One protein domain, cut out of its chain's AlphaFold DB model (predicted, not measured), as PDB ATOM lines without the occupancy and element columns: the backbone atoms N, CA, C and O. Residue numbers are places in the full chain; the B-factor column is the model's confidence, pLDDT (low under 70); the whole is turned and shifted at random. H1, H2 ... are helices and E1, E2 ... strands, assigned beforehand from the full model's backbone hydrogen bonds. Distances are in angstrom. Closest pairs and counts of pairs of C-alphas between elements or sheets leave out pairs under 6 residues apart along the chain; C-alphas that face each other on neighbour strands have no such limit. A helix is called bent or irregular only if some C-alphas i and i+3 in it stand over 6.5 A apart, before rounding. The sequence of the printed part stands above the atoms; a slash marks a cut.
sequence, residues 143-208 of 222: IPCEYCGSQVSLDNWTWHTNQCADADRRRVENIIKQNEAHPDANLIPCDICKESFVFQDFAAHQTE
ATOM      1  N   ILE A 143     -43.535  22.390 -57.787       92.44
ATOM      2  CA  ILE A 143     -43.715  21.451 -56.688       92.44
ATOM      3  C   ILE A 143     -43.026  22.051 -55.456       92.44
ATOM      4  O   ILE A 143     -41.855  22.436 -55.540       92.44
ATOM      5  N   PRO A 144     -43.715  22.176 -54.307       93.94
ATOM      6  CA  PRO A 144     -43.078  22.606 -53.070       93.94
ATOM      7  C   PRO A 144     -42.089  21.545 -52.572       93.94
ATOM      8  O   PRO A 144     -42.452  20.390 -52.368       93.94
ATOM      9  N   CYS A 145     -40.846  21.954 -52.330       93.81
ATOM     10  CA  CYS A 145     -39.816  21.139 -51.697       93.81
ATOM     11  C   CYS A 145     -40.155  20.902 -50.221       93.81
ATOM     12  O   CYS A 145     -40.337  21.857 -49.469       93.81
ATOM     13  N   GLU A 146     -40.192  19.647 -49.783       89.75
ATOM     14  CA  GLU A 146     -40.509  19.285 -48.393       89.75
ATOM     15  C   GLU A 146     -39.416  19.686 -47.388       89.75
ATOM     16  O   GLU A 146     -39.715  19.955 -46.228       89.75
ATOM     17  N   TYR A 147     -38.164  19.804 -47.841       88.25
ATOM     18  CA  TYR A 147     -37.025  20.144 -46.983       88.25
ATOM     19  C   TYR A 147     -36.904  21.652 -46.711       88.25
ATOM     20  O   TYR A 147     -36.553  22.059 -45.606       88.25
ATOM     21  N   CYS A 148     -37.184  22.507 -47.706       89.50
ATOM     22  CA  CYS A 148     -37.022  23.965 -47.567       89.50
ATOM     23  C   CYS A 148     -38.276  24.801 -47.853       89.50
ATOM     24  O   CYS A 148     -38.235  26.019 -47.689       89.50
ATOM     25  N   GLY A 149     -39.370  24.193 -48.315       89.62
ATOM     26  CA  GLY A 149     -40.618  24.878 -48.672       89.62
ATOM     27  C   GLY A 149     -40.578  25.670 -49.984       89.62
ATOM     28  O   GLY A 149     -41.576  26.291 -50.350       89.62
ATOM     29  N   SER A 150     -39.449  25.675 -50.704       92.19
ATOM     30  CA  SER A 150     -39.318  26.412 -51.968       92.19
ATOM     31  C   SER A 150     -40.105  25.742 -53.093       92.19
ATOM     32  O   SER A 150     -40.171  24.522 -53.167       92.19
ATOM     33  N   GLN A 151     -40.682  26.541 -53.987       93.50
ATOM     34  CA  GLN A 151     -41.377  26.073 -55.189       93.50
ATOM     35  C   GLN A 151     -40.347  25.766 -56.290       93.50
ATOM     36  O   GLN A 151     -39.579  26.654 -56.664       93.50
ATOM     37  N   VAL A 152     -40.310  24.532 -56.795       93.62
ATOM     38  CA  VAL A 152     -39.290  24.050 -57.744       93.62
ATOM     39  C   VAL A 152     -39.966  23.471 -58.987       93.62
ATOM     40  O   VAL A 152     -40.971  22.777 -58.870       93.62
ATOM     41  N   SER A 153     -39.436  23.751 -60.181       93.06
ATOM     42  CA  SER A 153     -39.940  23.144 -61.419       93.06
ATOM     43  C   SER A 153     -39.635  21.646 -61.470       93.06
ATOM     44  O   SER A 153     -38.617  21.201 -60.938       93.06
ATOM     45  N   LEU A 154     -40.490  20.875 -62.147       88.94
ATOM     46  CA  LEU A 154     -40.326  19.425 -62.276       88.94
ATOM     47  C   LEU A 154     -38.951  19.040 -62.855       88.94
ATOM     48  O   LEU A 154     -38.290  18.163 -62.304       88.94
ATOM     49  N   ASP A 155     -38.475  19.761 -63.874       87.94
ATOM     50  CA  ASP A 155     -37.178  19.501 -64.523       87.94
ATOM     51  C   ASP A 155     -35.980  19.676 -63.576       87.94
ATOM     52  O   ASP A 155     -34.954  19.015 -63.722       87.94
ATOM     53  N   ASN A 156     -36.111  20.542 -62.566       89.69
ATOM     54  CA  ASN A 156     -35.064  20.803 -61.576       89.69
ATOM     55  C   ASN A 156     -35.305  20.088 -60.241       89.69
ATOM     56  O   ASN A 156     -34.487  20.229 -59.326       89.69
ATOM     57  N   TRP A 157     -36.402  19.334 -60.109       91.44
ATOM     58  CA  TRP A 157     -36.815  18.718 -58.850       91.44
ATOM     59  C   TRP A 157     -35.733  17.792 -58.302       91.44
ATOM     60  O   TRP A 157     -35.239  18.027 -57.204       91.44
ATOM     61  N   THR A 158     -35.286  16.814 -59.094       91.19
ATOM     62  CA  THR A 158     -34.297  15.806 -58.673       91.19
ATOM     63  C   THR A 158     -32.974  16.430 -58.231       91.19
ATOM     64  O   THR A 158     -32.394  16.037 -57.216       91.19
ATOM     65  N   TRP A 159     -32.480  17.425 -58.972       93.75
ATOM     66  CA  TRP A 159     -31.244  18.116 -58.607       93.75
ATOM     67  C   TRP A 159     -31.415  18.910 -57.308       93.75
ATOM     68  O   TRP A 159     -30.571  18.829 -56.413       93.75
ATOM     69  N   HIS A 160     -32.528  19.637 -57.177       93.75
ATOM     70  CA  HIS A 160     -32.820  20.417 -55.983       93.75
ATOM     71  C   HIS A 160     -33.002  19.528 -54.752       93.75
ATOM     72  O   HIS A 160     -32.405  19.826 -53.723       93.75
ATOM     73  N   THR A 161     -33.782  18.445 -54.827       92.00
ATOM     74  CA  THR A 161     -34.038  17.565 -53.675       92.00
ATOM     75  C   THR A 161     -32.757  16.937 -53.155       92.00
ATOM     76  O   THR A 161     -32.551  16.924 -51.948       92.00
ATOM     77  N   ASN A 162     -31.851  16.512 -54.039       88.19
ATOM     78  CA  ASN A 162     -30.560  15.957 -53.628       88.19
ATOM     79  C   ASN A 162     -29.712  16.995 -52.880       88.19
ATOM     80  O   ASN A 162     -29.189  16.722 -51.800       88.19
ATOM     81  N   GLN A 163     -29.633  18.218 -53.407       90.88
ATOM     82  CA  GLN A 163     -28.872  19.295 -52.769       90.88
ATOM     83  C   GLN A 163     -29.522  19.781 -51.471       90.88
ATOM     84  O   GLN A 163     -28.831  20.136 -50.512       90.88
ATOM     85  N   CYS A 164     -30.852  19.809 -51.432       90.12
ATOM     86  CA  CYS A 164     -31.611  20.297 -50.296       90.12
ATOM     87  C   CYS A 164     -31.608  19.282 -49.147       90.12
ATOM     88  O   CYS A 164     -31.393  19.684 -48.005       90.12
ATOM     89  N   ALA A 165     -31.711  17.985 -49.441       86.81
ATOM     90  CA  ALA A 165     -31.561  16.917 -48.456       86.81
ATOM     91  C   ALA A 165     -30.161  16.921 -47.815       86.81
ATOM     92  O   ALA A 165     -30.027  16.816 -46.597       86.81
ATOM     93  N   ASP A 166     -29.101  17.128 -48.605       83.69
ATOM     94  CA  ASP A 166     -27.735  17.241 -48.079       83.69
ATOM     95  C   ASP A 166     -27.509  18.516 -47.248       83.69
ATOM     96  O   ASP A 166     -26.669  18.536 -46.338       83.69
ATOM     97  N   ALA A 167     -28.210  19.605 -47.566       84.25
ATOM     98  CA  ALA A 167     -28.185  20.828 -46.769       84.25
ATOM     99  C   ALA A 167     -28.942  20.650 -45.443       84.25
ATOM    100  O   ALA A 167     -28.447  21.079 -44.400       84.25
ATOM    101  N   ASP A 168     -30.092  19.974 -45.469       83.56
ATOM    102  CA  ASP A 168     -30.887  19.687 -44.278       83.56
ATOM    103  C   ASP A 168     -30.161  18.724 -43.331       83.56
ATOM    104  O   ASP A 168     -30.019  19.017 -42.143       83.56
ATOM    105  N   ARG A 169     -29.535  17.660 -43.860       82.31
ATOM    106  CA  ARG A 169     -28.675  16.770 -43.060       82.31
ATOM    107  C   ARG A 169     -27.570  17.549 -42.345       82.31
ATOM    108  O   ARG A 169     -27.373  17.382 -41.144       82.31
ATOM    109  N   ARG A 170     -26.883  18.456 -43.051       84.00
ATOM    110  CA  ARG A 170     -25.842  19.314 -42.457       84.00
ATOM    111  C   ARG A 170     -26.396  20.272 -41.406       84.00
ATOM    112  O   ARG A 170     -25.719  20.549 -40.417       84.00
ATOM    113  N   ARG A 171     -27.614  20.782 -41.595       85.31
ATOM    114  CA  ARG A 171     -28.294  21.612 -40.596       85.31
ATOM    115  C   ARG A 171     -28.569  20.813 -39.323       85.31
ATOM    116  O   ARG A 171     -28.238  21.297 -38.245       85.31
ATOM    117  N   VAL A 172     -29.115  19.605 -39.446       80.38
ATOM    118  CA  VAL A 172     -29.387  18.714 -38.307       80.38
ATOM    119  C   VAL A 172     -28.091  18.336 -37.587       80.38
ATOM    120  O   VAL A 172     -28.013  18.476 -36.371       80.38
ATOM    121  N   GLU A 173     -27.041  17.953 -38.316       85.12
ATOM    122  CA  GLU A 173     -25.724  17.662 -37.733       85.12
ATOM    123  C   GLU A 173     -25.144  18.861 -36.968       85.12
ATOM    124  O   GLU A 173     -24.572  18.693 -35.892       85.12
ATOM    125  N   ASN A 174     -25.301  20.081 -37.491       79.50
ATOM    126  CA  ASN A 174     -24.848  21.288 -36.804       79.50
ATOM    127  C   ASN A 174     -25.655  21.570 -35.532       79.50
ATOM    128  O   ASN A 174     -25.061  21.963 -34.533       79.50
ATOM    129  N   ILE A 175     -26.971  21.335 -35.541       74.94
ATOM    130  CA  ILE A 175     -27.811  21.454 -34.339       74.94
ATOM    131  C   ILE A 175     -27.362  20.441 -33.280       74.94
ATOM    132  O   ILE A 175     -27.194  20.807 -32.120       74.94
ATOM    133  N   ILE A 176     -27.094  19.191 -33.674       77.88
ATOM    134  CA  ILE A 176     -26.589  18.155 -32.762       77.88
ATOM    135  C   ILE A 176     -25.252  18.588 -32.149       77.88
ATOM    136  O   ILE A 176     -25.123  18.605 -30.929       77.88
ATOM    137  N   LYS A 177     -24.288  19.031 -32.966       81.19
ATOM    138  CA  LYS A 177     -22.977  19.500 -32.480       81.19
ATOM    139  C   LYS A 177     -23.079  20.724 -31.569       81.19
ATOM    140  O   LYS A 177     -22.317  20.843 -30.614       81.19
ATOM    141  N   GLN A 178     -24.002  21.645 -31.851       73.69
ATOM    142  CA  GLN A 178     -24.253  22.792 -30.974       73.69
ATOM    143  C   GLN A 178     -24.845  22.357 -29.629       73.69
ATOM    144  O   GLN A 178     -24.430  22.878 -28.594       73.69
ATOM    145  N   ASN A 179     -25.742  21.371 -29.630       66.75
ATOM    146  CA  ASN A 179     -26.303  20.799 -28.407       66.75
ATOM    147  C   ASN A 179     -25.260  20.003 -27.600       66.75
ATOM    148  O   ASN A 179     -25.312  20.008 -26.375       66.75
ATOM    149  N   GLU A 180     -24.284  19.365 -28.254       76.25
ATOM    150  CA  GLU A 180     -23.143  18.726 -27.577       76.25
ATOM    151  C   GLU A 180     -22.189  19.750 -26.940       76.25
ATOM    152  O   GLU A 180     -21.624  19.496 -25.877       76.25
ATOM    153  N   ALA A 181     -22.017  20.922 -27.563       73.50
ATOM    154  CA  ALA A 181     -21.158  21.989 -27.046       73.50
ATOM    155  C   ALA A 181     -21.774  22.755 -25.858       73.50
ATOM    156  O   ALA A 181     -21.044  23.359 -25.070       73.50
ATOM    157  N   HIS A 182     -23.102  22.722 -25.715       61.19
ATOM    158  CA  HIS A 182     -23.841  23.372 -24.634       61.19
ATOM    159  C   HIS A 182     -24.839  22.393 -23.994       61.19
ATOM    160  O   HIS A 182     -26.037  22.472 -24.276       61.19
ATOM    161  N   PRO A 183     -24.383  21.488 -23.105       62.50
ATOM    162  CA  PRO A 183     -25.254  20.497 -22.465       62.50
ATOM    163  C   PRO A 183     -26.393  21.128 -21.643       62.50
ATOM    164  O   PRO A 183     -27.439  20.506 -21.464       62.50
ATOM    165  N   ASP A 184     -26.235  22.387 -21.221       63.38
ATOM    166  CA  ASP A 184     -27.246  23.148 -20.480       63.38
ATOM    167  C   ASP A 184     -28.438  23.611 -21.350       63.38
ATOM    168  O   ASP A 184     -29.454  24.056 -20.816       63.38
ATOM    169  N   ALA A 185     -28.360  23.497 -22.685       61.72
ATOM    170  CA  ALA A 185     -29.426  23.925 -23.601       61.72
ATOM    171  C   ALA A 185     -30.591  22.920 -23.732       61.72
ATOM    172  O   ALA A 185     -31.627  23.261 -24.299       61.72
ATOM    173  N   ASN A 186     -30.456  21.705 -23.188       75.88
ATOM    174  CA  ASN A 186     -31.482  20.652 -23.253       75.88
ATOM    175  C   ASN A 186     -32.324  20.531 -21.973       75.88
ATOM    176  O   ASN A 186     -32.966  19.501 -21.743       75.88
ATOM    177  N   LEU A 187     -32.310  21.559 -21.123       87.00
ATOM    178  CA  LEU A 187     -33.110  21.577 -19.909       87.00
ATOM    179  C   LEU A 187     -34.552  22.003 -20.226       87.00
ATOM    180  O   LEU A 187     -34.809  23.117 -20.676       87.00
ATOM    181  N   ILE A 188     -35.502  21.110 -19.966       91.44
ATOM    182  CA  ILE A 188     -36.938  21.362 -20.077       91.44
ATOM    183  C   ILE A 188     -37.448  21.860 -18.718       91.44
ATOM    184  O   ILE A 188     -37.305  21.142 -17.722       91.44
ATOM    185  N   PRO A 189     -38.054  23.059 -18.638       94.38
ATOM    186  CA  PRO A 189     -38.634  23.559 -17.399       94.38
ATOM    187  C   PRO A 189     -39.916  22.793 -17.045       94.38
ATOM    188  O   PRO A 189     -40.808  22.623 -17.872       94.38
ATOM    189  N   CYS A 190     -40.038  22.353 -15.795       94.88
ATOM    190  CA  CYS A 190     -41.268  21.773 -15.271       94.88
ATOM    191  C   CYS A 190     -42.298  22.866 -14.962       94.88
ATOM    192  O   CYS A 190     -42.026  23.803 -14.210       94.88
ATOM    193  N   ASP A 191     -43.525  22.727 -15.464       94.81
ATOM    194  CA  ASP A 191     -44.574  23.725 -15.230       94.81
ATOM    195  C   ASP A 191     -45.061  23.804 -13.780       94.81
ATOM    196  O   ASP A 191     -45.585  24.844 -13.375       94.81
ATOM    197  N   ILE A 192     -44.856  22.736 -13.004       93.06
ATOM    198  CA  ILE A 192     -45.323  22.606 -11.623       93.06
ATOM    199  C   ILE A 192     -44.319  23.214 -10.635       93.06
ATOM    200  O   ILE A 192     -44.696  24.084  -9.854       93.06
ATOM    201  N   CYS A 193     -43.051  22.783 -10.663       95.38
ATOM    202  CA  CYS A 193     -42.029  23.238  -9.705       95.38
ATOM    203  C   CYS A 193     -41.046  24.278 -10.263       95.38
ATOM    204  O   CYS A 193     -40.273  24.838  -9.492       95.38
ATOM    205  N   LYS A 194     -41.068  24.555 -11.577       93.94
ATOM    206  CA  LYS A 194     -40.173  25.495 -12.287       93.94
ATOM    207  C   LYS A 194     -38.685  25.130 -12.293       93.94
ATOM    208  O   LYS A 194     -37.883  25.879 -12.847       93.94
ATOM    209  N   GLU A 195     -38.315  23.969 -11.764       94.19
ATOM    210  CA  GLU A 195     -36.985  23.391 -11.962       94.19
ATOM    211  C   GLU A 195     -36.850  22.865 -13.397       94.19
ATOM    212  O   GLU A 195     -37.840  22.482 -14.024       94.19
ATOM    213  N   SER A 196     -35.633  22.890 -13.939       92.31
ATOM    214  CA  SER A 196     -35.363  22.470 -15.319       92.31
ATOM    215  C   SER A 196     -34.569  21.166 -15.332       92.31
ATOM    216  O   SER A 196     -33.618  21.019 -14.570       92.31
ATOM    217  N   PHE A 197     -34.964  20.227 -16.192       91.25
ATOM    218  CA  PHE A 197     -34.436  18.857 -16.219       91.25
ATOM    219  C   PHE A 197     -33.989  18.468 -17.618       91.25
ATOM    220  O   PHE A 197     -34.588  18.894 -18.602       91.25
ATOM    221  N   VAL A 198     -32.983  17.603 -17.725       89.75
ATOM    222  CA  VAL A 198     -32.632  16.993 -19.013       89.75
ATOM    223  C   VAL A 198     -33.789  16.130 -19.524       89.75
ATOM    224  O   VAL A 198     -34.526  15.531 -18.738       89.75
ATOM    225  N   PHE A 199     -33.945  16.038 -20.847       87.19
ATOM    226  CA  PHE A 199     -35.054  15.315 -21.492       87.19
ATOM    227  C   PHE A 199     -35.270  13.887 -20.961       87.19
ATOM    228  O   PHE A 199     -36.409  13.456 -20.801       87.19
ATOM    229  N   GLN A 200     -34.185  13.171 -20.652       90.25
ATOM    230  CA  GLN A 200     -34.222  11.792 -20.149       90.25
ATOM    231  C   GLN A 200     -34.878  11.680 -18.761       90.25
ATOM    232  O   GLN A 200     -35.605  10.722 -18.510       90.25
ATOM    233  N   ASP A 201     -34.688  12.683 -17.901       93.00
ATOM    234  CA  ASP A 201     -35.193  12.687 -16.523       93.00
ATOM    235  C   ASP A 201     -36.558  13.378 -16.400       93.00
ATOM    236  O   ASP A 201     -37.284  13.174 -15.423       93.00
ATOM    237  N   PHE A 202     -36.942  14.179 -17.400       94.25
ATOM    238  CA  PHE A 202     -38.160  14.988 -17.363       94.25
ATOM    239  C   PHE A 202     -39.429  14.144 -17.177       94.25
ATOM    240  O   PHE A 202     -40.300  14.510 -16.389       94.25
ATOM    241  N   ALA A 203     -39.528  12.988 -17.842       93.56
ATOM    242  CA  ALA A 203     -40.697  12.112 -17.731       93.56
ATOM    243  C   ALA A 203     -40.858  11.526 -16.314       93.56
ATOM    244  O   ALA A 203     -41.963  11.517 -15.767       93.56
ATOM    245  N   ALA A 204     -39.755  11.090 -15.696       95.88
ATOM    246  CA  ALA A 204     -39.761  10.598 -14.320       95.88
ATOM    247  C   ALA A 204     -40.144  11.724 -13.350       95.88
ATOM    248  O   ALA A 204     -41.092  11.578 -12.573       95.88
ATOM    249  N   HIS A 205     -39.502  12.891 -13.479       96.69
ATOM    250  CA  HIS A 205     -39.822  14.066 -12.675       96.69
ATOM    251  C   HIS A 205     -41.300  14.470 -12.789       96.69
ATOM    252  O   HIS A 205     -41.938  14.734 -11.772       96.69
ATOM    253  N   GLN A 206     -41.867  14.511 -13.998       95.94
ATOM    254  CA  GLN A 206     -43.244  14.961 -14.221       95.94
ATOM    255  C   GLN A 206     -44.253  14.121 -13.425       95.94
ATOM    256  O   GLN A 206     -45.169  14.679 -12.815       95.94
ATOM    257  N   THR A 207     -44.057  12.800 -13.371       95.56
ATOM    258  CA  THR A 207     -44.923  11.895 -12.596       95.56
ATOM    259  C   THR A 207     -44.795  12.109 -11.088       95.56
ATOM    260  O   THR A 207     -45.804  12.248 -10.394       95.56
ATOM    261  N   GLU A 208     -43.572  12.230 -10.568       96.38
ATOM    262  CA  GLU A 208     -43.337  12.508  -9.147       96.38
ATOM    263  C   GLU A 208     -43.862  13.885  -8.722       96.38
ATOM    264  O   GLU A 208     -44.425  14.045  -7.635       96.38
TER     265      GLU A 208
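AT A GLANCE: This is residues 143 to 208 of the 222 residues of the protein "Hypothetical protein" of Rotaria socialis (UniProt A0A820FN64). Look for two small ends joined by one long helix: a small head, in which the E2 and E3 hairpin has H3 beside it, is linked through the short H2 to H1, and at the far end of H1 residues 143 to 153, with E1, make a small loop. H1 lies along the longest axis, and its residues 170 to 181 stand free between the two ends. The printed part has 66 residues with three named helices and three named strands, in the order E1 H1 H2 E2 E3 H3; the class is mostly helix, and the one sheet, E2 - E3, is antiparallel. The whole is extended, with a radius of gyration of the C-alphas of 18.8 A, and its outline is a rod spanning 56 by 24 by 15 A.

IN THESE COORDINATES: Begin at the sheet: find C-alpha 187 at (-33.110, 21.577, -19.909), where E2, residues 187 to 189, begins. E3 is residues 196 to 198. H3 follows, residues 199 to 208, and runs 15.1 A to C-alpha 208 at (-43.337, 12.508, -9.147). Before E2 stands H2, residues 183 to 186, 6.3 A long. H1, residues 154 to 181, runs 40.2 A from C-alpha 154 at (-40.326, 19.425, -62.276); before it comes E1, residues 151 to 153.

HOW THE PARTS SIT: In the hairpin E2 and E3, antiparallel at 141 degrees, look for N 188 and O 197, 2.8 A apart, and N 197 and O 188, 2.9 A apart. From there go to H3: the closest C-alphas of E2 and H3, those of Ile 188 and Phe 199, are 6.5 A apart, and E3 and H3 are near each other. H2 and H3 are close but not clearly touching, with the C-alphas of Asn 186 and Phe 199 6.7 A apart. H1 and H2 are also close but not clearly touching, at 6.5 A between the C-alphas of Asn 179 and Ala 185. H1 and H3 are apart. E1 pairs with no named strand, but its residues 151 to 152 pair antiparallel with residues 143 to 144. H1 has a kink of 34 degrees near residue 161 and is irregular, C-alphas 155 and 158 being 7.5 A apart; H3 is only just irregular, with 6.9 A between C-alphas 200 and 203. O i to N i+4 pairs are within hydrogen-bond range in 22 of 24 cases in H1 and 4 of 6 in H3, and H2 is too short for such a pair.

THE WHOLE: The C-alphas of Asp 155 and Glu 208, the two farthest apart, are 56.2 A from each other. The printed part has no cut. The link from E2 to E3 is short, the other links are tight, and none is long. Mean pLDDT of the printed part is 87.0; look for values under 70 at residue 179 and residues 182 to 185.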